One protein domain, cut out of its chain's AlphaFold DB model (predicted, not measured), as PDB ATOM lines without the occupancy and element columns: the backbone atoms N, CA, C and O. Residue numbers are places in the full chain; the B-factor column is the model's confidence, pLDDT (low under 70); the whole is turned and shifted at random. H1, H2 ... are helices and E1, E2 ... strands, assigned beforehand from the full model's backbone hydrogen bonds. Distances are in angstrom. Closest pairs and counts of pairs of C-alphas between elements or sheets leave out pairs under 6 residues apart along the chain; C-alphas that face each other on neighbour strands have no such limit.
ATOM      1  N   SER A   7      -0.942  19.576  37.572       83.75
ATOM      2  CA  SER A   7      -0.715  20.876  36.943       83.75
ATOM      3  C   SER A   7       0.764  20.986  36.582       83.75
ATOM      4  O   SER A   7       1.633  20.967  37.453       83.75
ATOM      5  N   GLY A   8       1.044  21.068  35.290       86.00
ATOM      6  CA  GLY A   8       2.378  21.123  34.728       86.00
ATOM      7  C   GLY A   8       2.593  22.350  33.867       86.00
ATOM      8  O   GLY A   8       1.660  23.049  33.468       86.00
ATOM      9  N   ILE A   9       3.870  22.580  33.585       88.38
ATOM     10  CA  ILE A   9       4.334  23.580  32.636       88.38
ATOM     11  C   ILE A   9       5.271  22.874  31.662       88.38
ATOM     12  O   ILE A   9       6.171  22.150  32.090       88.38
ATOM     13  N   ALA A  10       5.080  23.103  30.368       87.75
ATOM     14  CA  ALA A  10       6.009  22.681  29.332       87.75
ATOM     15  C   ALA A  10       6.391  23.881  28.467       87.75
ATOM     16  O   ALA A  10       5.574  24.762  28.220       87.75
ATOM     17  N   ASN A  11       7.640  23.916  28.013       87.94
ATOM     18  CA  ASN A  11       8.113  24.930  27.081       87.94
ATOM     19  C   ASN A  11       8.548  24.246  25.792       87.94
ATOM     20  O   ASN A  11       9.099  23.146  25.832       87.94
ATOM     21  N   GLY A  12       8.313  24.913  24.673       87.94
ATOM     22  CA  GLY A  12       8.706  24.443  23.356       87.94
ATOM     23  C   GLY A  12       8.902  25.602  22.395       87.94
ATOM     24  O   GLY A  12       8.749  26.772  22.752       87.94
ATOM     25  N   GLU A  13       9.228  25.264  21.160       90.00
ATOM     26  CA  GLU A  13       9.330  26.213  20.066       90.00
ATOM     27  C   GLU A  13       8.739  25.602  18.800       90.00
ATOM     28  O   GLU A  13       8.821  24.394  18.581       90.00
ATOM     29  N   ILE A  14       8.124  26.448  17.981       89.00
ATOM     30  CA  ILE A  14       7.724  26.119  16.611       89.00
ATOM     31  C   ILE A  14       8.313  27.166  15.676       89.00
ATOM     32  O   ILE A  14       8.490  28.324  16.061       89.00
ATOM     33  N   PHE A  15       8.613  26.777  14.443       85.25
ATOM     34  CA  PHE A  15       9.241  27.656  13.464       85.25
ATOM     35  C   PHE A  15       8.228  28.090  12.408       85.25
ATOM     36  O   PHE A  15       7.525  27.264  11.834       85.25
ATOM     37  N   LEU A  16       8.178  29.396  12.147       84.38
ATOM     38  CA  LEU A  16       7.481  29.980  11.004       84.38
ATOM     39  C   LEU A  16       8.526  30.652  10.115       84.38
ATOM     40  O   LEU A  16       9.108  31.654  10.531       84.38
ATOM     41  N   ASP A  17       8.785  30.098   8.931       82.56
ATOM     42  CA  ASP A  17       9.809  30.589   7.995       82.56
ATOM     43  C   ASP A  17      11.166  30.830   8.694       82.56
ATOM     44  O   ASP A  17      11.692  31.943   8.691       82.56
ATOM     45  N   ASP A  18      11.672  29.813   9.404       81.56
ATOM     46  CA  ASP A  18      12.894  29.842  10.235       81.56
ATOM     47  C   ASP A  18      12.880  30.822  11.428       81.56
ATOM     48  O   ASP A  18      13.864  30.934  12.162       81.56
ATOM     49  N   ASN A  19      11.763  31.507  11.691       84.38
ATOM     50  CA  ASN A  19      11.626  32.382  12.851       84.38
ATOM     51  C   ASN A  19      10.973  31.634  14.020       84.38
ATOM     52  O   ASN A  19       9.780  31.314  13.931       84.38
ATOM     53  N   PRO A  20      11.671  31.452  15.156       90.06
ATOM     54  CA  PRO A  20      11.094  30.759  16.298       90.06
ATOM     55  C   PRO A  20       9.904  31.536  16.884       90.06
ATOM     56  O   PRO A  20       9.884  32.775  16.957       90.06
ATOM     57  N   ILE A  21       8.890  30.783  17.289       92.69
ATOM     58  CA  ILE A  21       7.789  31.172  18.168       92.69
ATOM     59  C   ILE A  21       7.977  30.340  19.429       92.69
ATOM     60  O   ILE A  21       7.868  29.116  19.373       92.69
ATOM     61  N   LEU A  22       8.255  30.989  20.559       94.44
ATOM     62  CA  LEU A  22       8.335  30.275  21.829       94.44
ATOM     63  C   LEU A  22       6.921  29.964  22.308       94.44
ATOM     64  O   LEU A  22       6.014  30.793  22.183       94.44
ATOM     65  N   ILE A  23       6.764  28.773  22.868       94.44
ATOM     66  CA  ILE A  23       5.505  28.259  23.382       94.44
ATOM     67  C   ILE A  23       5.679  27.932  24.851       94.44
ATOM     68  O   ILE A  23       6.613  27.224  25.234       94.44
ATOM     69  N   THR A  24       4.726  28.381  25.655       95.06
ATOM     70  CA  THR A  24       4.549  27.902  27.020       95.06
ATOM     71  C   THR A  24       3.181  27.251  27.122       95.06
ATOM     72  O   THR A  24       2.164  27.865  26.818       95.06
ATOM     73  N   PHE A  25       3.164  25.995  27.543       94.81
ATOM     74  CA  PHE A  25       1.961  25.284  27.930       94.81
ATOM     75  C   PHE A  25       1.840  25.286  29.452       94.81
ATOM     76  O   PHE A  25       2.804  24.952  30.143       94.81
ATOM     77  N   THR A  26       0.657  25.607  29.965       94.38
ATOM     78  CA  THR A  26       0.274  25.382  31.362       94.38
ATOM     79  C   THR A  26      -1.021  24.595  31.394       94.38
ATOM     80  O   THR A  26      -1.974  24.968  30.714       94.38
ATOM     81  N   GLY A  27      -1.091  23.537  32.186       92.50
ATOM     82  CA  GLY A  27      -2.292  22.718  32.230       92.50
ATOM     83  C   GLY A  27      -2.007  21.337  32.766       92.50
ATOM     84  O   GLY A  27      -1.155  21.156  33.629       92.50
ATOM     85  N   GLU A  28      -2.734  20.360  32.264       89.81
ATOM     86  CA  GLU A  28      -2.610  18.978  32.681       89.81
ATOM     87  C   GLU A  28      -1.450  18.305  31.965       89.81
ATOM     88  O   GLU A  28      -1.348  18.332  30.738       89.81
ATOM     89  N   VAL A  29      -0.584  17.671  32.750       86.81
ATOM     90  CA  VAL A  29       0.445  16.768  32.246       86.81
ATOM     91  C   VAL A  29       0.408  15.471  33.038       86.81
ATOM     92  O   VAL A  29       0.132  15.454  34.241       86.81
ATOM     93  N   ASN A  30       0.745  14.374  32.373       84.31
ATOM     94  CA  ASN A  30       1.019  13.096  33.008       84.31
ATOM     95  C   ASN A  30       2.400  12.554  32.590       84.31
ATOM     96  O   ASN A  30       3.063  13.074  31.687       84.31
ATOM     97  N   GLY A  31       2.829  11.473  33.251       73.31
ATOM     98  CA  GLY A  31       4.126  10.823  33.009       73.31
ATOM     99  C   GLY A  31       4.283  10.162  31.633       73.31
ATOM    100  O   GLY A  31       5.362   9.665  31.329       73.31
ATOM    101  N   GLY A  32       3.227  10.144  30.819       73.31
ATOM    102  CA  GLY A  32       3.244   9.719  29.428       73.31
ATOM    103  C   GLY A  32       3.636  10.822  28.449       73.31
ATOM    104  O   GLY A  32       3.711  10.514  27.270       73.31
ATOM    105  N   SER A  33       3.892  12.061  28.887       78.81
ATOM    106  CA  SER A  33       4.300  13.160  27.994       78.81
ATOM    107  C   SER A  33       5.661  12.880  27.340       78.81
ATOM    108  O   SER A  33       6.660  12.666  28.029       78.81
ATOM    109  N   HIS A  34       5.725  12.925  26.007       72.56
ATOM    110  CA  HIS A  34       6.931  12.636  25.215       72.56
ATOM    111  C   HIS A  34       7.550  13.915  24.645       72.56
ATOM    112  O   HIS A  34       7.575  14.134  23.433       72.56
ATOM    113  N   LEU A  35       8.107  14.753  25.521       70.31
ATOM    114  CA  LEU A  35       8.775  15.988  25.096       70.31
ATOM    115  C   LEU A  35      10.065  15.727  24.304       70.31
ATOM    116  O   LEU A  35      10.306  16.406  23.318       70.31
ATOM    117  N   ASN A  36      10.832  14.700  24.687       66.81
ATOM    118  CA  ASN A  36      12.100  14.300  24.052       66.81
ATOM    119  C   ASN A  36      12.082  12.816  23.627       66.81
ATOM    120  O   ASN A  36      13.089  12.113  23.721       66.81
ATOM    121  N   GLY A  37      10.900  12.289  23.291       66.12
ATOM    122  CA  GLY A  37      10.709  10.872  22.975       66.12
ATOM    123  C   GLY A  37      11.304  10.455  21.626       66.12
ATOM    124  O   GLY A  37      11.571  11.283  20.763       66.12
ATOM    125  N   VAL A  38      11.483   9.144  21.436       68.62
ATOM    126  CA  VAL A  38      11.946   8.544  20.163       68.62
ATOM    127  C   VAL A  38      10.856   7.757  19.430       68.62
ATOM    128  O   VAL A  38      11.058   7.311  18.304       68.62
ATOM    129  N   SER A  39       9.703   7.560  20.070       84.25
ATOM    130  CA  SER A  39       8.576   6.825  19.502       84.25
ATOM    131  C   SER A  39       7.714   7.763  18.668       84.25
ATOM    132  O   SER A  39       7.252   8.785  19.166       84.25
ATOM    133  N   ASN A  40       7.461   7.400  17.411       87.62
ATOM    134  CA  ASN A  40       6.541   8.148  16.566       87.62
ATOM    135  C   ASN A  40       5.099   7.703  16.825       87.62
ATOM    136  O   ASN A  40       4.758   6.553  16.552       87.62
ATOM    137  N   TYR A  41       4.268   8.624  17.312       89.88
ATOM    138  CA  TYR A  41       2.846   8.390  17.569       89.88
ATOM    139  C   TYR A  41       1.907   9.019  16.542       89.88
ATOM    140  O   TYR A  41       0.704   8.784  16.582       89.88
ATOM    141  N   TRP A  42       2.464   9.762  15.591       93.88
ATOM    142  CA  TRP A  42       1.745  10.439  14.522       93.88
ATOM    143  C   TRP A  42       1.684   9.535  13.284       93.88
ATOM    144  O   TRP A  42       2.159   9.873  12.199       93.88
ATOM    145  N   LEU A  43       1.160   8.320  13.480       93.50
ATOM    146  CA  LEU A  43       1.050   7.282  12.456       93.50
ATOM    147  C   LEU A  43      -0.410   6.828  12.287       93.50
ATOM    148  O   LEU A  43      -1.078   6.621  13.300       93.50
ATOM    149  N   PRO A  44      -0.879   6.602  11.042       95.81
ATOM    150  CA  PRO A  44      -0.185   6.861   9.783       95.81
ATOM    151  C   PRO A  44      -0.073   8.374   9.505       95.81
ATOM    152  O   PRO A  44      -0.974   9.124   9.877       95.81
ATOM    153  N   PRO A  45       0.982   8.839   8.807       95.62
ATOM    154  CA  PRO A  45       1.158  10.260   8.492       95.62
ATOM    155  C   PRO A  45      -0.052  10.895   7.807       95.62
ATOM    156  O   PRO A  45      -0.362  12.047   8.068       95.62
ATOM    157  N   SER A  46      -0.777  10.122   6.991       96.25
ATOM    158  CA  SER A  46      -1.966  10.576   6.269       96.25
ATOM    159  C   SER A  46      -3.102  11.054   7.170       96.25
ATOM    160  O   SER A  46      -3.918  11.837   6.707       96.25
ATOM    161  N   THR A  47      -3.175  10.602   8.426       97.94
ATOM    162  CA  THR A  47      -4.147  11.088   9.425       97.94
ATOM    163  C   THR A  47      -3.792  12.494   9.918       97.94
ATOM    164  O   THR A  47      -4.655  13.244  10.368       97.94
ATOM    165  N   TYR A  48      -2.515  12.858   9.805       97.12
ATOM    166  CA  TYR A  48      -1.922  14.076  10.338       97.12
ATOM    167  C   TYR A  48      -1.406  15.009   9.231       97.12
ATOM    168  O   TYR A  48      -0.451  15.751   9.424       97.12
ATOM    169  N   THR A  49      -2.049  14.980   8.068       95.50
ATOM    170  CA  THR A  49      -1.815  15.906   6.949       95.50
ATOM    171  C   THR A  49      -3.151  16.350   6.360       95.50
ATOM    172  O   THR A  49      -4.141  15.632   6.500       95.50
ATOM    173  N   SER A  50      -3.196  17.491   5.679       93.88
ATOM    174  CA  SER A  50      -4.374  17.988   4.948       93.88
ATOM    175  C   SER A  50      -3.941  18.812   3.727       93.88
ATOM    176  O   SER A  50      -2.766  18.810   3.374       93.88
ATOM    177  N   GLY A  51      -4.866  19.521   3.068       90.38
ATOM    178  CA  GLY A  51      -4.498  20.481   2.016       90.38
ATOM    179  C   GLY A  51      -3.747  21.715   2.539       90.38
ATOM    180  O   GLY A  51      -3.152  22.450   1.759       90.38
ATOM    181  N   GLU A  52      -3.796  21.944   3.849       89.00
ATOM    182  CA  GLU A  52      -3.208  23.071   4.569       89.00
ATOM    183  C   GLU A  52      -1.993  22.656   5.413       89.00
ATOM    184  O   GLU A  52      -1.218  23.515   5.827       89.00
ATOM    185  N   VAL A  53      -1.842  21.358   5.699       90.94
ATOM    186  CA  VAL A  53      -0.775  20.794   6.535       90.94
ATOM    187  C   VAL A  53      -0.042  19.704   5.757       90.94
ATOM    188  O   VAL A  53      -0.533  18.582   5.630       90.94
ATOM    189  N   ASP A  54       1.152  20.033   5.269       91.00
ATOM    190  CA  ASP A  54       1.911  19.177   4.347       91.00
ATOM    191  C   ASP A  54       2.655  18.020   5.035       91.00
ATOM    192  O   ASP A  54       3.027  17.039   4.384       91.00
ATOM    193  N   ASN A  55       2.892  18.112   6.345       90.00
ATOM    194  CA  ASN A  55       3.656  17.126   7.103       90.00
ATOM    195  C   ASN A  55       2.991  16.773   8.442       90.00
ATOM    196  O   ASN A  55       2.429  17.654   9.094       90.00
ATOM    197  N   PRO A  56       3.105  15.511   8.899       92.69
ATOM    198  CA  PRO A  56       2.712  15.156  10.256       92.69
ATOM    199  C   PRO A  56       3.605  15.871  11.280       92.69
ATOM    200  O   PRO A  56       4.713  16.312  10.935       92.69
ATOM    201  N   PRO A  57       3.175  15.943  12.552       91.50
ATOM    202  CA  PRO A  57       4.040  16.424  13.612       91.50
ATOM    203  C   PRO A  57       5.315  15.588  13.754       91.50
ATOM    204  O   PRO A  57       5.357  14.394  13.434       91.50
ATOM    205  N   GLU A  58       6.355  16.217  14.292       85.81
ATOM    206  CA  GLU A  58       7.562  15.508  14.699       85.81
ATOM    207  C   GLU A  58       7.258  14.540  15.852       85.81
ATOM    208  O   GLU A  58       6.337  14.732  16.640       85.81
ATOM    209  N   TYR A  59       8.057  13.483  15.992       78.94
ATOM    210  CA  TYR A  59       7.863  12.454  17.023       78.94
ATOM    211  C   TYR A  59       8.155  12.937  18.464       78.94
ATOM    212  O   TYR A  59       7.982  12.173  19.414       78.94
ATOM    213  N   GLN A  60       8.592  14.188  18.631       77.56
ATOM    214  CA  GLN A  60       8.854  14.859  19.910       77.56
ATOM    215  C   GLN A  60       7.763  15.896  20.224       77.56
ATOM    216  O   GLN A  60       6.907  16.185  19.393       77.56
ATOM    217  N   GLY A  61       7.787  16.470  21.430       77.38
ATOM    218  CA  GLY A  61       6.899  17.584  21.780       77.38
ATOM    219  C   GLY A  61       5.423  17.209  21.954       77.38
ATOM    220  O   GLY A  61       4.551  18.063  21.788       77.38
ATOM    221  N   ARG A  62       5.130  15.946  22.289       87.88
ATOM    222  CA  ARG A  62       3.772  15.511  22.637       87.88
ATOM    223  C   ARG A  62       3.518  15.682  24.131       87.88
ATOM    224  O   ARG A  62       4.294  15.184  24.950       87.88
ATOM    225  N   ILE A  63       2.420  16.344  24.470       89.69
ATOM    226  CA  ILE A  63       1.902  16.418  25.837       89.69
ATOM    227  C   ILE A  63       0.801  15.383  26.001       89.69
ATOM    228  O   ILE A  63      -0.069  15.268  25.138       89.69
ATOM    229  N   ASP A  64       0.829  14.673  27.125       89.12
ATOM    230  CA  ASP A  64      -0.174  13.680  27.474       89.12
ATOM    231  C   ASP A  64      -0.857  14.027  28.792       89.12
ATOM    232  O   ASP A  64      -0.212  14.472  29.744       89.12
ATOM    233  N   PHE A  65      -2.157  13.759  28.867       86.56
ATOM    234  CA  PHE A  65      -2.949  13.905  30.086       86.56
ATOM    235  C   PHE A  65      -4.097  12.889  30.127       86.56
ATOM    236  O   PHE A  65      -4.320  12.113  29.193       86.56
ATOM    237  N   TRP A  66      -4.796  12.845  31.258       84.06
ATOM    238  CA  TRP A  66      -6.055  12.124  31.437       84.06
ATOM    239  C   TRP A  66      -7.212  13.127  31.396       84.06
ATOM    240  O   TRP A  66      -7.096  14.221  31.930       84.06
ATOM    241  N   GLY A  67      -8.314  12.820  30.725       80.69
ATOM    242  CA  GLY A  67      -9.473  13.717  30.706       80.69
ATOM    243  C   GLY A  67     -10.219  13.719  32.046       80.69
ATOM    244  O   GLY A  67      -9.929  12.929  32.947       80.69
ATOM    245  N   GLY A  68     -11.258  14.544  32.162       82.75
ATOM    246  CA  GLY A  68     -12.222  14.495  33.265       82.75
ATOM    247  C   GLY A  68     -11.865  15.377  34.452       82.75
ATOM    248  O   GLY A  68     -12.269  15.079  35.577       82.75
ATOM    249  N   SER A  69     -11.113  16.452  34.220       80.31
ATOM    250  CA  SER A  69     -10.785  17.437  35.246       80.31
ATOM    251  C   SER A  69     -11.331  18.827  34.909       80.31
ATOM    252  O   SER A  69     -11.710  19.126  33.777       80.31
ATOM    253  N   ASN A  70     -11.348  19.691  35.926       79.38
ATOM    254  CA  ASN A  70     -11.704  21.103  35.790       79.38
ATOM    255  C   ASN A  70     -10.483  22.004  35.531       79.38
ATOM    256  O   ASN A  70     -10.614  23.228  35.578       79.38
ATOM    257  N   ASN A  71      -9.296  21.430  35.321       87.56
ATOM    258  CA  ASN A  71      -8.107  22.208  35.004       87.56
ATOM    259  C   ASN A  71      -8.240  22.799  33.599       87.56
ATOM    260  O   ASN A  71      -8.731  22.152  32.674       87.56
ATOM    261  N   ILE A  72      -7.781  24.039  33.451       94.00
ATOM    262  CA  ILE A  72      -7.685  24.688  32.149       94.00
ATOM    263  C   ILE A  72      -6.295  24.434  31.588       94.00
ATOM    264  O   ILE A  72      -5.285  24.637  32.263       94.00
ATOM    265  N   ASN A  73      -6.279  23.978  30.347       95.50
ATOM    266  CA  ASN A  73      -5.098  23.830  29.526       95.50
ATOM    267  C   ASN A  73      -4.944  25.094  28.692       95.50
ATOM    268  O   ASN A  73      -5.913  25.525  28.074       95.50
ATOM    269  N   THR A  74      -3.750  25.672  28.670       97.62
ATOM    270  CA  THR A  74      -3.473  26.933  27.985       97.62
ATOM    271  C   THR A  74      -2.147  26.848  27.249       97.62
ATOM    272  O   THR A  74      -1.122  26.498  27.833       97.62
ATOM    273  N   ILE A  75      -2.171  27.196  25.965       98.00
ATOM    274  CA  ILE A  75      -0.992  27.435  25.135       98.00
ATOM    275  C   ILE A  75      -0.820  28.946  25.013       98.00
ATOM    276  O   ILE A  75      -1.726  29.621  24.530       98.00
ATOM    277  N   THR A  76       0.349  29.461  25.381       98.31
ATOM    278  CA  THR A  76       0.752  30.856  25.182       98.31
ATOM    279  C   THR A  76       1.877  30.927  24.154       98.31
ATOM    280  O   THR A  76       2.902  30.260  24.298       98.31
ATOM    281  N   PHE A  77       1.707  31.767  23.133       97.31
ATOM    282  CA  PHE A  77       2.704  32.030  22.095       97.31
ATOM    283  C   PHE A  77       3.450  33.341  22.373       97.31
ATOM    284  O   PHE A  77       2.846  34.343  22.757       97.31
ATOM    285  N   SER A  78       4.755  33.388  22.097       97.06
ATOM    286  CA  SER A  78       5.572  34.601  22.279       97.06
ATOM    287  C   SER A  78       5.257  35.739  21.298       97.06
ATOM    288  O   SER A  78       5.741  36.857  21.468       97.06
ATOM    289  N   LYS A  79       4.492  35.451  20.242       94.69
ATOM    290  CA  LYS A  79       3.982  36.403  19.248       94.69
ATOM    291  C   LYS A  79       2.648  35.900  18.705       94.69
ATOM    292  O   LYS A  79       2.321  34.728  18.863       94.69
ATOM    293  N   THR A  80       1.877  36.778  18.072       94.00
ATOM    294  CA  THR A  80       0.607  36.400  17.442       94.00
ATOM    295  C   THR A  80       0.835  35.366  16.341       94.00
ATOM    296  O   THR A  80       1.658  35.579  15.453       94.00
ATOM    297  N   VAL A  81       0.076  34.273  16.396       93.38
ATOM    298  CA  VAL A  81       0.080  33.188  15.415       93.38
ATOM    299  C   VAL A  81      -1.232  33.197  14.639       93.38
ATOM    300  O   VAL A  81      -2.310  33.202  15.236       93.38
ATOM    301  N   ALA A  82      -1.135  33.193  13.311       93.31
ATOM    302  CA  ALA A  82      -2.281  33.066  12.424       93.31
ATOM    303  C   ALA A  82      -2.629  31.588  12.217       93.31
ATOM    304  O   ALA A  82      -1.761  30.782  11.895       93.31
ATOM    305  N   ASN A  83      -3.907  31.267  12.392       94.19
ATOM    306  CA  ASN A  83      -4.521  29.960  12.194       94.19
ATOM    307  C   ASN A  83      -3.678  28.757  12.670       94.19
ATOM    308  O   ASN A  83      -3.344  27.890  11.854       94.19
ATOM    309  N   PRO A  84      -3.294  28.703  13.961       96.31
ATOM    310  CA  PRO A  84      -2.515  27.587  14.482       96.31
ATOM    311  C   PRO A  84      -3.265  26.265  14.303       96.31
ATOM    312  O   PRO A  84      -4.499  26.223  14.301       96.31
ATOM    313  N   VAL A  85      -2.509  25.177  14.190       97.19
ATOM    314  CA  VAL A  85      -3.042  23.815  14.073       97.19
ATOM    315  C   VAL A  85      -2.718  23.006  15.315       97.19
ATOM    316  O   VAL A  85      -1.704  23.236  15.971       97.19
ATOM    317  N   MET A  86      -3.571  22.042  15.637       98.00
ATOM    318  CA  MET A  86      -3.344  21.093  16.719       98.00
ATOM    319  C   MET A  86      -3.575  19.682  16.198       98.00
ATOM    320  O   MET A  86      -4.617  19.398  15.609       98.00
ATOM    321  N   ALA A  87      -2.597  18.810  16.427       97.75
ATOM    322  CA  ALA A  87      -2.712  17.387  16.155       97.75
ATOM    323  C   ALA A  87      -3.090  16.651  17.439       97.75
ATOM    324  O   ALA A  87      -2.561  16.953  18.512       97.75
ATOM    325  N   ILE A  88      -3.996  15.684  17.315       97.44
ATOM    326  CA  ILE A  88      -4.557  14.924  18.430       97.44
ATOM    327  C   ILE A  88      -4.412  13.433  18.142       97.44
ATOM    328  O   ILE A  88      -4.755  12.963  17.055       97.44
ATOM    329  N   VAL A  89      -3.917  12.682  19.122       95.25
ATOM    330  CA  VAL A  89      -3.872  11.219  19.109       95.25
ATOM    331  C   VAL A  89      -4.718  10.679  20.258       95.25
ATOM    332  O   VAL A  89      -4.568  11.119  21.396       95.25
ATOM    333  N   SER A  90      -5.575   9.703  19.951       94.62
ATOM    334  CA  SER A  90      -6.358   8.939  20.929       94.62
ATOM    335  C   SER A  90      -7.342   9.764  21.777       94.62
ATOM    336  O   SER A  90      -7.425   9.556  22.983       94.62
ATOM    337  N   LEU A  91      -8.107  10.691  21.179       95.69
ATOM    338  CA  LEU A  91      -9.196  11.376  21.894       95.69
ATOM    339  C   LEU A  91     -10.398  10.440  22.080       95.69
ATOM    340  O   LEU A  91     -11.096  10.081  21.133       95.69
ATOM    341  N   GLY A  92     -10.676  10.088  23.316       93.94
ATOM    342  CA  GLY A  92     -11.587   9.048  23.753       93.94
ATOM    343  C   GLY A  92     -10.940   7.667  23.687       93.94
ATOM    344  O   GLY A  92      -9.799   7.490  23.277       93.94
ATOM    345  N   GLN A  93     -11.734   6.665  24.037       91.25
ATOM    346  CA  GLN A  93     -11.482   5.255  23.769       91.25
ATOM    347  C   GLN A  93     -12.633   4.694  22.935       91.25
ATOM    348  O   GLN A  93     -13.717   5.276  22.931       91.25
ATOM    349  N   ILE A  94     -12.456   3.527  22.309       86.31
ATOM    350  CA  ILE A  94     -13.468   2.872  21.444       86.31
ATOM    351  C   ILE A  94     -14.903   2.890  22.020       86.31
ATOM    352  O   ILE A  94     -15.867   2.973  21.263       86.31
ATOM    353  N   SER A  95     -15.073   2.817  23.344       88.06
ATOM    354  CA  SER A  95     -16.385   2.869  24.008       88.06
ATOM    355  C   SER A  95     -16.511   3.926  25.110       88.06
ATOM    356  O   SER A  95     -17.510   3.928  25.829       88.06
ATOM    357  N   ILE A  96     -15.503   4.783  25.295       91.56
ATOM    358  CA  ILE A  96     -15.493   5.823  26.332       91.56
ATOM    359  C   ILE A  96     -15.225   7.150  25.634       91.56
ATOM    360  O   ILE A  96     -14.089   7.408  25.251       91.56
ATOM    361  N   PRO A  97     -16.244   7.987  25.419       93.19
ATOM    362  CA  PRO A  97     -16.034   9.218  24.689       93.19
ATOM    363  C   PRO A  97     -15.278  10.252  25.514       93.19
ATOM    364  O   PRO A  97     -15.398  10.287  26.740       93.19
ATOM    365  N   SER A  98     -14.590  11.149  24.816       95.19
ATOM    366  CA  SER A  98     -14.017  12.351  25.409       95.19
ATOM    367  C   SER A  98     -14.233  13.584  24.542       95.19
ATOM    368  O   SER A  98     -14.772  13.509  23.435       95.19
ATOM    369  N   SER A  99     -13.856  14.746  25.066       95.25
ATOM    370  CA  SER A  99     -13.972  16.003  24.350       95.25
ATOM    371  C   SER A  99     -12.980  17.050  24.822       95.25
ATOM    372  O   SER A  99     -12.718  17.151  26.020       95.25
ATOM    373  N   PHE A 100     -12.569  17.911  23.897       97.00
ATOM    374  CA  PHE A 100     -11.957  19.202  24.193       97.00
ATOM    375  C   PHE A 100     -12.980  20.309  23.970       97.00
ATOM    376  O   PHE A 100     -13.628  20.361  22.922       97.00
ATOM    377  N   VAL A 101     -13.110  21.207  24.945       97.00
ATOM    378  CA  VAL A 101     -13.953  22.401  24.837       97.00
ATOM    379  C   VAL A 101     -13.049  23.625  24.855       97.00
ATOM    380  O   VAL A 101     -12.559  24.028  25.910       97.00
ATOM    381  N   PHE A 102     -12.807  24.188  23.676       98.31
ATOM    382  CA  PHE A 102     -11.908  25.317  23.467       98.31
ATOM    383  C   PHE A 102     -12.597  26.658  23.716       98.31
ATOM    384  O   PHE A 102     -13.813  26.804  23.589       98.31
ATOM    385  N   ASP A 103     -11.803  27.680  24.007       98.06
ATOM    386  CA  ASP A 103     -12.250  29.070  24.069       98.06
ATOM    387  C   ASP A 103     -12.217  29.780  22.701       98.06
ATOM    388  O   ASP A 103     -12.709  30.904  22.575       98.06
ATOM    389  N   LYS A 104     -11.650  29.126  21.677       97.88
ATOM    390  CA  LYS A 104     -11.568  29.588  20.284       97.88
ATOM    391  C   LYS A 104     -12.301  28.632  19.331       97.88
ATOM    392  O   LYS A 104     -12.330  27.427  19.593       97.88
ATOM    393  N   PRO A 105     -12.861  29.136  18.214       97.50
ATOM    394  CA  PRO A 105     -13.410  28.283  17.170       97.50
ATOM    395  C   PRO A 105     -12.292  27.576  16.396       97.50
ATOM    396  O   PRO A 105     -11.193  28.114  16.221       97.50
ATOM    397  N   PHE A 106     -12.599  26.393  15.878       98.44
ATOM    398  CA  PHE A 106     -11.703  25.641  15.007       98.44
ATOM    399  C   PHE A 106     -12.470  24.981  13.857       98.44
ATOM    400  O   PHE A 106     -13.697  25.016  13.809       98.44
ATOM    401  N   VAL A 107     -11.745  24.370  12.926       97.81
ATOM    402  CA  VAL A 107     -12.279  23.435  11.930       97.81
ATOM    403  C   VAL A 107     -11.519  22.117  12.015       97.81
ATOM    404  O   VAL A 107     -10.312  22.110  12.267       97.81
ATOM    405  N   LEU A 108     -12.213  20.996  11.829       98.00
ATOM    406  CA  LEU A 108     -11.573  19.690  11.668       98.00
ATOM    407  C   LEU A 108     -11.004  19.578  10.247       98.00
ATOM    408  O   LEU A 108     -11.772  19.526   9.288       98.00
ATOM    409  N   LEU A 109      -9.674  19.556  10.114       96.81
ATOM    410  CA  LEU A 109      -8.993  19.478   8.817       96.81
ATOM    411  C   LEU A 109      -8.942  18.050   8.280       96.81
ATOM    412  O   LEU A 109      -9.179  17.818   7.097       96.81
ATOM    413  N   ASN A 110      -8.607  17.095   9.148       97.88
ATOM    414  CA  ASN A 110      -8.524  15.688   8.785       97.88
ATOM    415  C   ASN A 110      -8.683  14.785  10.013       97.88
ATOM    416  O   ASN A 110      -8.427  15.207  11.144       97.88
ATOM    417  N   GLN A 111      -9.092  13.540   9.781       98.25
ATOM    418  CA  GLN A 111      -9.170  12.486  10.784       98.25
ATOM    419  C   GLN A 111      -8.945  11.112  10.150       98.25
ATOM    420  O   GLN A 111      -9.057  10.960   8.937       98.25
ATOM    421  N   GLY A 112      -8.669  10.106  10.973       97.75
ATOM    422  CA  GLY A 112      -8.546   8.733  10.501       97.75
ATOM    423  C   GLY A 112      -8.118   7.763  11.593       97.75
ATOM    424  O   GLY A 112      -8.156   8.064  12.788       97.75
ATOM    425  N   SER A 113      -7.683   6.575  11.174       97.31
ATOM    426  CA  SER A 113      -7.037   5.616  12.074       97.31
ATOM    427  C   SER A 113      -5.742   6.189  12.653       97.31
ATOM    428  O   SER A 113      -5.047   6.935  11.968       97.31
ATOM    429  N   GLY A 114      -5.382   5.783  13.862       95.00
ATOM    430  CA  GLY A 114      -4.100   6.032  14.514       95.00
ATOM    431  C   GLY A 114      -3.545   4.755  15.151       95.00
ATOM    432  O   GLY A 114      -4.118   3.673  15.017       95.00
ATOM    433  N   LEU A 115      -2.431   4.868  15.880       91.69
ATOM    434  CA  LEU A 115      -1.780   3.716  16.529       91.69
ATOM    435  C   LEU A 115      -2.666   2.957  17.525       91.69
ATOM    436  O   LEU A 115      -2.475   1.757  17.713       91.69
ATOM    437  N   PHE A 116      -3.593   3.656  18.175       91.75
ATOM    438  CA  PHE A 116      -4.449   3.099  19.224       91.75
ATOM    439  C   PHE A 116      -5.847   2.707  18.719       91.75
ATOM    440  O   PHE A 116      -6.618   2.079  19.438       91.75
ATOM    441  N   GLY A 117      -6.137   2.965  17.439       93.50
ATOM    442  CA  GLY A 117      -7.418   2.662  16.809       93.50
ATOM    443  C   GLY A 117      -7.983   3.877  16.086       93.50
ATOM    444  O   GLY A 117      -7.235   4.702  15.570       93.50
ATOM    445  N   GLY A 118      -9.305   3.981  16.022       95.12
ATOM    446  CA  GLY A 118      -9.986   5.084  15.349       95.12
ATOM    447  C   GLY A 118     -10.303   4.834  13.876       95.12
ATOM    448  O   GLY A 118      -9.926   3.824  13.279       95.12
ATOM    449  N   SER A 119     -11.057   5.764  13.303       96.38
ATOM    450  CA  SER A 119     -11.609   5.714  11.948       96.38
ATOM    451  C   SER A 119     -11.917   7.124  11.444       96.38
ATOM    452  O   SER A 119     -11.856   8.086  12.210       96.38
ATOM    453  N   ASP A 120     -12.370   7.230  10.196       95.94
ATOM    454  CA  ASP A 120     -12.780   8.493   9.563       95.94
ATOM    455  C   ASP A 120     -14.060   9.112  10.173       95.94
ATOM    456  O   ASP A 120     -14.559  10.128   9.693       95.94
ATOM    457  N   SER A 121     -14.615   8.490  11.219       96.31
ATOM    458  CA  SER A 121     -15.760   8.986  11.994       96.31
ATOM    459  C   SER A 121     -15.484   9.106  13.496       96.31
ATOM    460  O   SER A 121     -16.408   9.332  14.277       96.31
ATOM    461  N   SER A 122     -14.234   8.907  13.922       97.25
ATOM    462  CA  SER A 122     -13.865   8.882  15.342       97.25
ATOM    463  C   SER A 122     -13.674  10.269  15.954       97.25
ATOM    464  O   SER A 122     -13.683  10.382  17.177       97.25
ATOM    465  N   LEU A 123     -13.533  11.318  15.140       98.06
ATOM    466  CA  LEU A 123     -13.604  12.717  15.554       98.06
ATOM    467  C   LEU A 123     -14.842  13.387  14.962       98.06
ATOM    468  O   LEU A 123     -15.172  13.238  13.785       98.06
ATOM    469  N   THR A 124     -15.516  14.189  15.780       97.44
ATOM    470  CA  THR A 124     -16.624  15.036  15.334       97.44
ATOM    471  C   THR A 124     -16.540  16.410  15.979       97.44
ATOM    472  O   THR A 124     -15.974  16.578  17.059       97.44
ATOM    473  N   GLN A 125     -17.122  17.403  15.311       97.56
ATOM    474  CA  GLN A 125     -17.202  18.776  15.794       97.56
ATOM    475  C   GLN A 125     -18.679  19.146  16.018       97.56
ATOM    476  O   GLN A 125     -19.309  19.733  15.138       97.56
ATOM    477  N   PRO A 126     -19.284  18.756  17.156       96.25
ATOM    478  CA  PRO A 126     -20.700  19.022  17.424       96.25
ATOM    479  C   PRO A 126     -21.025  20.512  17.631       96.25
ATOM    480  O   PRO A 126     -22.188  20.897  17.532       96.25
ATOM    481  N   ALA A 127     -20.022  21.343  17.928       96.31
ATOM    482  CA  ALA A 127     -20.132  22.796  18.047       96.31
ATOM    483  C   ALA A 127     -18.833  23.468  17.572       96.31
ATOM    484  O   ALA A 127     -17.785  22.826  17.533       96.31
ATOM    485  N   GLU A 128     -18.878  24.769  17.266       96.19
ATOM    486  CA  GLU A 128     -17.750  25.525  16.682       96.19
ATOM    487  C   GLU A 128     -16.433  25.412  17.469       96.19
ATOM    488  O   GLU A 128     -15.355  25.475  16.884       96.19
ATOM    489  N   ASN A 129     -16.513  25.216  18.784       97.12
ATOM    490  CA  ASN A 129     -15.379  25.159  19.703       97.12
ATOM    491  C   ASN A 129     -15.279  23.832  20.477       97.12
ATOM    492  O   ASN A 129     -14.534  23.749  21.450       97.12
ATOM    493  N   THR A 130     -16.037  22.801  20.096       97.88
ATOM    494  CA  THR A 130     -16.031  21.509  20.800       97.88
ATOM    495  C   THR A 130     -15.572  20.401  19.871       97.88
ATOM    496  O   THR A 130     -16.224  20.137  18.862       97.88
ATOM    497  N   LEU A 131     -14.472  19.736  20.226       98.19
ATOM    498  CA  LEU A 131     -13.998  18.522  19.566       98.19
ATOM    499  C   LEU A 131     -14.439  17.326  20.400       98.19
ATOM    500  O   LEU A 131     -14.136  17.270  21.585       98.19
ATOM    501  N   TYR A 132     -15.139  16.378  19.792       97.31
ATOM    502  CA  TYR A 132     -15.564  15.135  20.427       97.31
ATOM    503  C   TYR A 132     -14.835  13.952  19.794       97.31
ATOM    504  O   TYR A 132     -14.694  13.907  18.569       97.31
ATOM    505  N   GLY A 133     -14.412  12.992  20.616       96.81
ATOM    506  CA  GLY A 133     -13.662  11.825  20.174       96.81
ATOM    507  C   GLY A 133     -14.150  10.500  20.758       96.81
ATOM    508  O   GLY A 133     -14.577  10.421  21.912       96.81
ATOM    509  N   LEU A 134     -14.052   9.459  19.932       95.94
ATOM    510  CA  LEU A 134     -14.206   8.051  20.288       95.94
ATOM    511  C   LEU A 134     -13.040   7.269  19.659       95.94
ATOM    512  O   LEU A 134     -13.164   6.735  18.552       95.94
ATOM    513  N   GLU A 135     -11.889   7.277  20.342       95.38
ATOM    514  CA  GLU A 135     -10.584   6.851  19.800       95.38
ATOM    515  C   GLU A 135     -10.159   7.706  18.585       95.38
ATOM    516  O   GLU A 135      -9.728   7.212  17.544       95.38
ATOM    517  N   GLY A 136     -10.386   9.014  18.671       97.00
ATOM    518  CA  GLY A 136     -10.205   9.963  17.582       97.00
ATOM    519  C   GLY A 136      -8.757  10.393  17.370       97.00
ATOM    520  O   GLY A 136      -8.040  10.707  18.317       97.00
ATOM    521  N   ASN A 137      -8.347  10.461  16.102       97.88
ATOM    522  CA  ASN A 137      -7.027  10.919  15.680       97.88
ATOM    523  C   ASN A 137      -7.186  11.881  14.510       97.88
ATOM    524  O   ASN A 137      -7.997  11.619  13.620       97.88
ATOM    525  N   GLY A 138      -6.422  12.970  14.493       98.00
ATOM    526  CA  GLY A 138      -6.524  13.940  13.408       98.00
ATOM    527  C   GLY A 138      -5.897  15.290  13.709       98.00
ATOM    528  O   GLY A 138      -5.115  15.436  14.652       98.00
ATOM    529  N   ILE A 139      -6.261  16.275  12.889       98.00
ATOM    530  CA  ILE A 139      -5.789  17.657  12.989       98.00
ATOM    531  C   ILE A 139      -6.964  18.621  12.936       98.00
ATOM    532  O   ILE A 139      -7.836  18.519  12.071       98.00
ATOM    533  N   ILE A 140      -6.932  19.603  13.831       98.44
ATOM    534  CA  ILE A 140      -7.806  20.773  13.806       98.44
ATOM    535  C   ILE A 140      -7.004  22.039  13.502       98.44
ATOM    536  O   ILE A 140      -5.811  22.117  13.798       98.44
ATOM    537  N   GLN A 141      -7.678  23.052  12.966       97.50
ATOM    538  CA  GLN A 141      -7.130  24.389  12.759       97.50
ATOM    539  C   GLN A 141      -7.996  25.423  13.463       97.50
ATOM    540  O   GLN A 141      -9.192  25.517  13.196       97.50
ATOM    541  N   PHE A 142      -7.395  26.232  14.327       97.75
ATOM    542  CA  PHE A 142      -8.078  27.371  14.930       97.75
ATOM    543  C   PHE A 142      -8.214  28.492  13.901       97.75
ATOM    544  O   PHE A 142      -7.258  28.789  13.195       97.75
ATOM    545  N   ILE A 143      -9.377  29.139  13.818       92.88
ATOM    546  CA  ILE A 143      -9.627  30.180  12.807       92.88
ATOM    547  C   ILE A 143      -9.461  31.563  13.433       92.88
ATOM    548  O   ILE A 143     -10.357  32.054  14.114       92.88
ATOM    549  N   GLY A 144      -8.322  32.213  13.184       93.44
ATOM    550  CA  GLY A 144      -8.044  33.548  13.709       93.44
ATOM    551  C   GLY A 144      -6.568  33.833  13.962       93.44
ATOM    552  O   GLY A 144      -5.678  33.173  13.436       93.44
ATOM    553  N   ASN A 145      -6.313  34.863  14.769       95.31
ATOM    554  CA  ASN A 145      -4.977  35.290  15.178       95.31
ATOM    555  C   ASN A 145      -4.889  35.244  16.701       95.31
ATOM    556  O   ASN A 145      -5.646  35.948  17.374       95.31
ATOM    557  N   TYR A 146      -3.973  34.441  17.240       96.62
ATOM    558  CA  TYR A 146      -3.945  34.137  18.667       96.62
ATOM    559  C   TYR A 146      -2.551  34.270  19.264       96.62
ATOM    560  O   TYR A 146      -1.556  33.853  18.683       96.62
ATOM    561  N   THR A 147      -2.491  34.852  20.457       97.69
ATOM    562  CA  THR A 147      -1.355  34.716  21.381       97.69
ATOM    563  C   THR A 147      -1.636  33.667  22.452       97.69
ATOM    564  O   THR A 147      -0.722  33.271  23.165       97.69
ATOM    565  N   GLU A 148      -2.889  33.223  22.567       98.31
ATOM    566  CA  GLU A 148      -3.326  32.260  23.566       98.31
ATOM    567  C   GLU A 148      -4.513  31.430  23.064       98.31
ATOM    568  O   GLU A 148      -5.424  31.966  22.420       98.31
ATOM    569  N   ILE A 149      -4.495  30.137  23.383       98.44
ATOM    570  CA  ILE A 149      -5.600  29.194  23.182       98.44
ATOM    571  C   ILE A 149      -5.773  28.400  24.470       98.44
ATOM    572  O   ILE A 149      -4.791  27.862  24.983       98.44
ATOM    573  N   SER A 150      -7.008  28.303  24.962       98.38
ATOM    574  CA  SER A 150      -7.328  27.569  26.184       98.38
ATOM    575  C   SER A 150      -8.454  26.558  25.982       98.38
ATOM    576  O   SER A 150      -9.349  26.765  25.164       98.38
ATOM    577  N   TRP A 151      -8.437  25.461  26.738       97.25
ATOM    578  CA  TRP A 151      -9.501  24.457  26.715       97.25
ATOM    579  C   TRP A 151      -9.636  23.684  28.023       97.25
ATOM    580  O   TRP A 151      -8.725  23.651  28.853       97.25
ATOM    581  N   SER A 152     -10.786  23.036  28.188       94.88
ATOM    582  CA  SER A 152     -11.047  22.056  29.244       94.88
ATOM    583  C   SER A 152     -11.339  20.668  28.668       94.88
ATOM    584  O   SER A 152     -11.730  20.531  27.504       94.88
ATOM    585  N   ASN A 153     -11.168  19.645  29.511       92.25
ATOM    586  CA  ASN A 153     -11.385  18.234  29.183       92.25
ATOM    587  C   ASN A 153     -12.492  17.653  30.085       92.25
ATOM    588  O   ASN A 153     -12.191  16.961  31.059       92.25
ATOM    589  N   PRO A 154     -13.783  17.946  29.839       90.81
ATOM    590  CA  PRO A 154     -14.849  17.660  30.806       90.81
ATOM    591  C   PRO A 154     -15.169  16.167  30.982       90.81
ATOM    592  O   PRO A 154     -15.800  15.786  31.967       90.81
ATOM    593  N   LEU A 155     -14.773  15.321  30.031       89.88
ATOM    594  CA  LEU A 155     -15.053  13.887  30.039       89.88
ATOM    595  C   LEU A 155     -13.796  13.104  30.410       89.88
ATOM    596  O   LEU A 155     -12.706  13.417  29.943       89.88
ATOM    597  N   HIS A 156     -13.954  12.098  31.271       83.19
ATOM    598  CA  HIS A 156     -12.831  11.289  31.730       83.19
ATOM    599  C   HIS A 156     -12.374  10.286  30.674       83.19
ATOM    600  O   HIS A 156     -13.152   9.448  30.219       83.19
ATOM    601  N   GLU A 157     -11.071  10.285  30.412       81.12
ATOM    602  CA  GLU A 157     -10.386   9.300  29.586       81.12
ATOM    603  C   GLU A 157      -8.954   9.091  30.074       81.12
ATOM    604  O   GLU A 157      -8.378   9.944  30.750       81.12
ATOM    605  N   GLN A 158      -8.351   7.976  29.677       78.44
ATOM    606  CA  GLN A 158      -6.935   7.725  29.912       78.44
ATOM    607  C   GLN A 158      -6.198   7.732  28.577       78.44
ATOM    608  O   GLN A 158      -6.471   6.870  27.747       78.44
ATOM    609  N   GLY A 159      -5.241   8.654  28.421       76.88
ATOM    610  CA  GLY A 159      -4.217   8.581  27.377       76.88
ATOM    611  C   GLY A 159      -4.503   9.364  26.098       76.88
ATOM    612  O   GLY A 159      -4.433   8.779  25.024       76.88
ATOM    613  N   VAL A 160      -4.734  10.677  26.200       88.19
ATOM    614  CA  VAL A 160      -4.693  11.563  25.020       88.19
ATOM    615  C   VAL A 160      -3.322  12.169  24.874       88.19
ATOM    616  O   VAL A 160      -2.741  12.605  25.868       88.19
ATOM    617  N   GLY A 161      -2.861  12.264  23.632       91.94
ATOM    618  CA  GLY A 161      -1.697  13.052  23.264       91.94
ATOM    619  C   GLY A 161      -2.066  14.191  22.322       91.94
ATOM    620  O   GLY A 161      -2.904  14.032  21.432       91.94
ATOM    621  N   TRP A 162      -1.407  15.333  22.472       95.00
ATOM    622  CA  TRP A 162      -1.558  16.449  21.543       95.00
ATOM    623  C   TRP A 162      -0.238  17.186  21.321       95.00
ATOM    624  O   TRP A 162       0.706  17.085  22.111       95.00
ATOM    625  N   THR A 163      -0.178  17.921  20.214       94.94
ATOM    626  CA  THR A 163       0.864  18.915  19.939       94.94
ATOM    627  C   THR A 163       0.301  20.045  19.077       94.94
ATOM    628  O   THR A 163      -0.790  19.920  18.515       94.94
ATOM    629  N   VAL A 164       1.016  21.166  19.002       95.50
ATOM    630  CA  VAL A 164       0.590  22.387  18.304       95.50
ATOM    631  C   VAL A 164       1.612  22.776  17.241       95.50
ATOM    632  O   VAL A 164       2.812  22.589  17.422       95.50
ATOM    633  N   GLY A 165       1.134  23.340  16.136       93.62
ATOM    634  CA  GLY A 165       1.961  23.798  15.028       93.62
ATOM    635  C   GLY A 165       1.439  25.080  14.386       93.62
ATOM    636  O   GLY A 165       0.366  25.591  14.715       93.62
ATOM    637  N   VAL A 166       2.224  25.588  13.442       91.62
ATOM    638  CA  VAL A 166       1.873  26.707  12.564       91.62
ATOM    639  C   VAL A 166       1.844  26.228  11.123       91.62
ATOM    640  O   VAL A 166       2.629  25.365  10.741       91.62
ATOM    641  N   ILE A 167       0.969  26.823  10.319       83.94
ATOM    642  CA  ILE A 167       1.012  26.661   8.868       83.94
ATOM    643  C   ILE A 167       1.853  27.805   8.312       83.94
ATOM    644  O   ILE A 167       1.574  28.974   8.596       83.94
ATOM    645  N   ALA A 168       2.875  27.478   7.524       69.25
ATOM    646  CA  ALA A 168       3.603  28.495   6.782       69.25
ATOM    647  C   ALA A 168       2.633  29.192   5.821       69.25
ATOM    648  O   ALA A 168       2.020  28.559   4.961       69.25
ATOM    649  N   THR A 169       2.455  30.504   5.968       62.88
ATOM    650  CA  THR A 169       1.737  31.267   4.949       62.88
ATOM    651  C   THR A 169       2.561  31.200   3.670       62.88
ATOM    652  O   THR A 169       3.724  31.606   3.720       62.88
ATOM    653  N   PRO A 170       2.020  30.740   2.524       53.47
ATOM    654  CA  PRO A 170       2.765  30.848   1.284       53.47
ATOM    655  C   PRO A 170       3.135  32.320   1.098       53.47
ATOM    656  O   PRO A 170       2.253  33.185   1.090       53.47
ATOM    657  N   LEU A 171       4.441  32.602   1.005       50.88
ATOM    658  CA  LEU A 171       4.945  33.929   0.655       50.88
ATOM    659  C   LEU A 171       4.099  34.446  -0.515       50.88
ATOM    660  O   LEU A 171       3.900  33.689  -1.475       50.88
ATOM    661  N   PRO A 172       3.588  35.694  -0.478       45.91
ATOM    662  CA  PRO A 172       2.921  36.248  -1.638       45.91
ATOM    663  C   PRO A 172       3.873  36.071  -2.813       45.91
ATOM    664  O   PRO A 172       5.006  36.553  -2.763       45.91
ATOM    665  N   ASN A 173       3.433  35.324  -3.829       49.91
ATOM    666  CA  ASN A 173       4.179  35.154  -5.069       49.91
ATOM    667  C   ASN A 173       4.769  36.528  -5.442       49.91
ATOM    668  O   ASN A 173       3.996  37.487  -5.519       49.91
ATOM    669  N   PRO A 174       6.089  36.669  -5.662       54.28
ATOM    670  CA  PRO A 174       6.690  37.950  -6.025       54.28
ATOM    671  C   PRO A 174       5.963  38.652  -7.187       54.28
ATOM    672  O   PRO A 174       5.906  39.878  -7.225       54.28
ATOM    673  N   ALA A 175       5.316  37.906  -8.091       53.41
ATOM    674  CA  ALA A 175       4.472  38.454  -9.153       53.41
ATOM    675  C   ALA A 175       3.190  39.151  -8.646       53.41
ATOM    676  O   ALA A 175       2.752  40.124  -9.256       53.41
ATOM    677  N   ALA A 176       2.606  38.714  -7.527       48.00
ATOM    678  CA  ALA A 176       1.458  39.363  -6.889       48.00
ATOM    679  C   ALA A 176       1.842  40.688  -6.199       48.00
ATOM    680  O   ALA A 176       1.052  41.630  -6.198       48.00
TER     681      ALA A 176
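What this domain is: This is residues 7 to 176 of the 200 residues of an uncharacterized protein of Methylomonas sp. LWB (UniProt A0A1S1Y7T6). Two twisted antiparallel sheets lie face to face like a loose sandwich, the larger one curled like part of a barrel about the smaller; H1 and long loops cover the other face of the smaller sheet, and a tail at residues 169 to 176 sticks out from one end. The larger sheet runs E1 - E2 - E4 - E11 - E6 - E9 - E8 and the smaller E3 - E12 - E5 - E10 - E7. The printed part has 170 residues, with E1, E2, H1 and then E3 to E12 along the chain, and its class is mostly strand. The whole is compact, with a radius of gyration of the C-alphas of 15.1 A, yet elongated in outline, spanning 53 by 34 by 32 A.

Where its parts are: Start at C-alpha 7, (-0.715, 20.876, 36.943); from there strand E1, residues 7 to 16, runs 28.7 A. E2, residues 19 to 29, comes back over 27.3 A and bends by 65 degrees at residue 26. Find the one named helix, H1, at residues 45 to 48, beginning at C-alpha 45, (1.158, 10.260, 8.492). Next come E3, residues 63 to 66, and E4, residues 69 to 82, the longest strand by residues, which measures 28.9 A and bends by 101 degrees at residue 79. Read on through E5, residues 85 to 91, E6, residues 98 to 102, E7, residues 106 to 112, E8, residues 123 to 127, E9, residues 130 to 133, and E10, residues 136 to 142. E11, residues 145 to 153, measures 23.0 A and bends by 64 degrees at residue 148. E12, residues 158 to 165, runs 23.6 A and ends at C-alpha 165, (1.961, 23.798, 15.028).

How they stand to each other: Begin with the larger sheet at its edge strand E1, which forms a hairpin with E2; N 12 and O 23 are 2.9 A apart. Step across to E4, where N 76 and O 24 are 2.8 A apart, and to E11, where N 75 and O 149 are 2.9 A apart. E6 is staggered: its residues 101 to 102 pair with E11, N 101 and O 152 being 3.0 A apart, and its residues 98 to 101 pair with E9, N 100 and O 131 being 2.9 A apart. E9 and the other edge strand, E8, form a hairpin, with N 132 and O 124 at 2.9 A. In the smaller sheet, go from edge strand E3 to E12, with N 63 and O 162 at 3.0 A, then to E5, with N 87 and O 163 at 3.0 A. E10 follows, with N 86 and O 140 at 2.9 A, and then edge strand E7, with N 107 and O 141 at 2.8 A. Between the sheets, look at E2 and E3, whose closest C-alphas, Val 29 and Phe 65, are 4.9 A apart, and at E8 and E10, whose closest, Leu 123 and Gly 136, are 4.8 A apart. E1 and E10 are apart, as are E4 and E12. H1 is on the smaller sheet at a height of 7.1 A, over none of its strands, but only just: two of its C-alphas fall on E10 and two on E7. H1 is too short for any O i to N i+4 pair; its one O i to N i+3 pair is within hydrogen-bond range.

The domain as a whole: The two C-alphas farthest apart are those of Ser 95 and Ala 175, 52.9 A. The printed part has no cut. The links from E2 to H1, 15 residues, and from H1 to E3, 14 residues, are long. The mean pLDDT of the printed part is 89.5; look for values under 70 at residues 36 to 38 and 168 to 176.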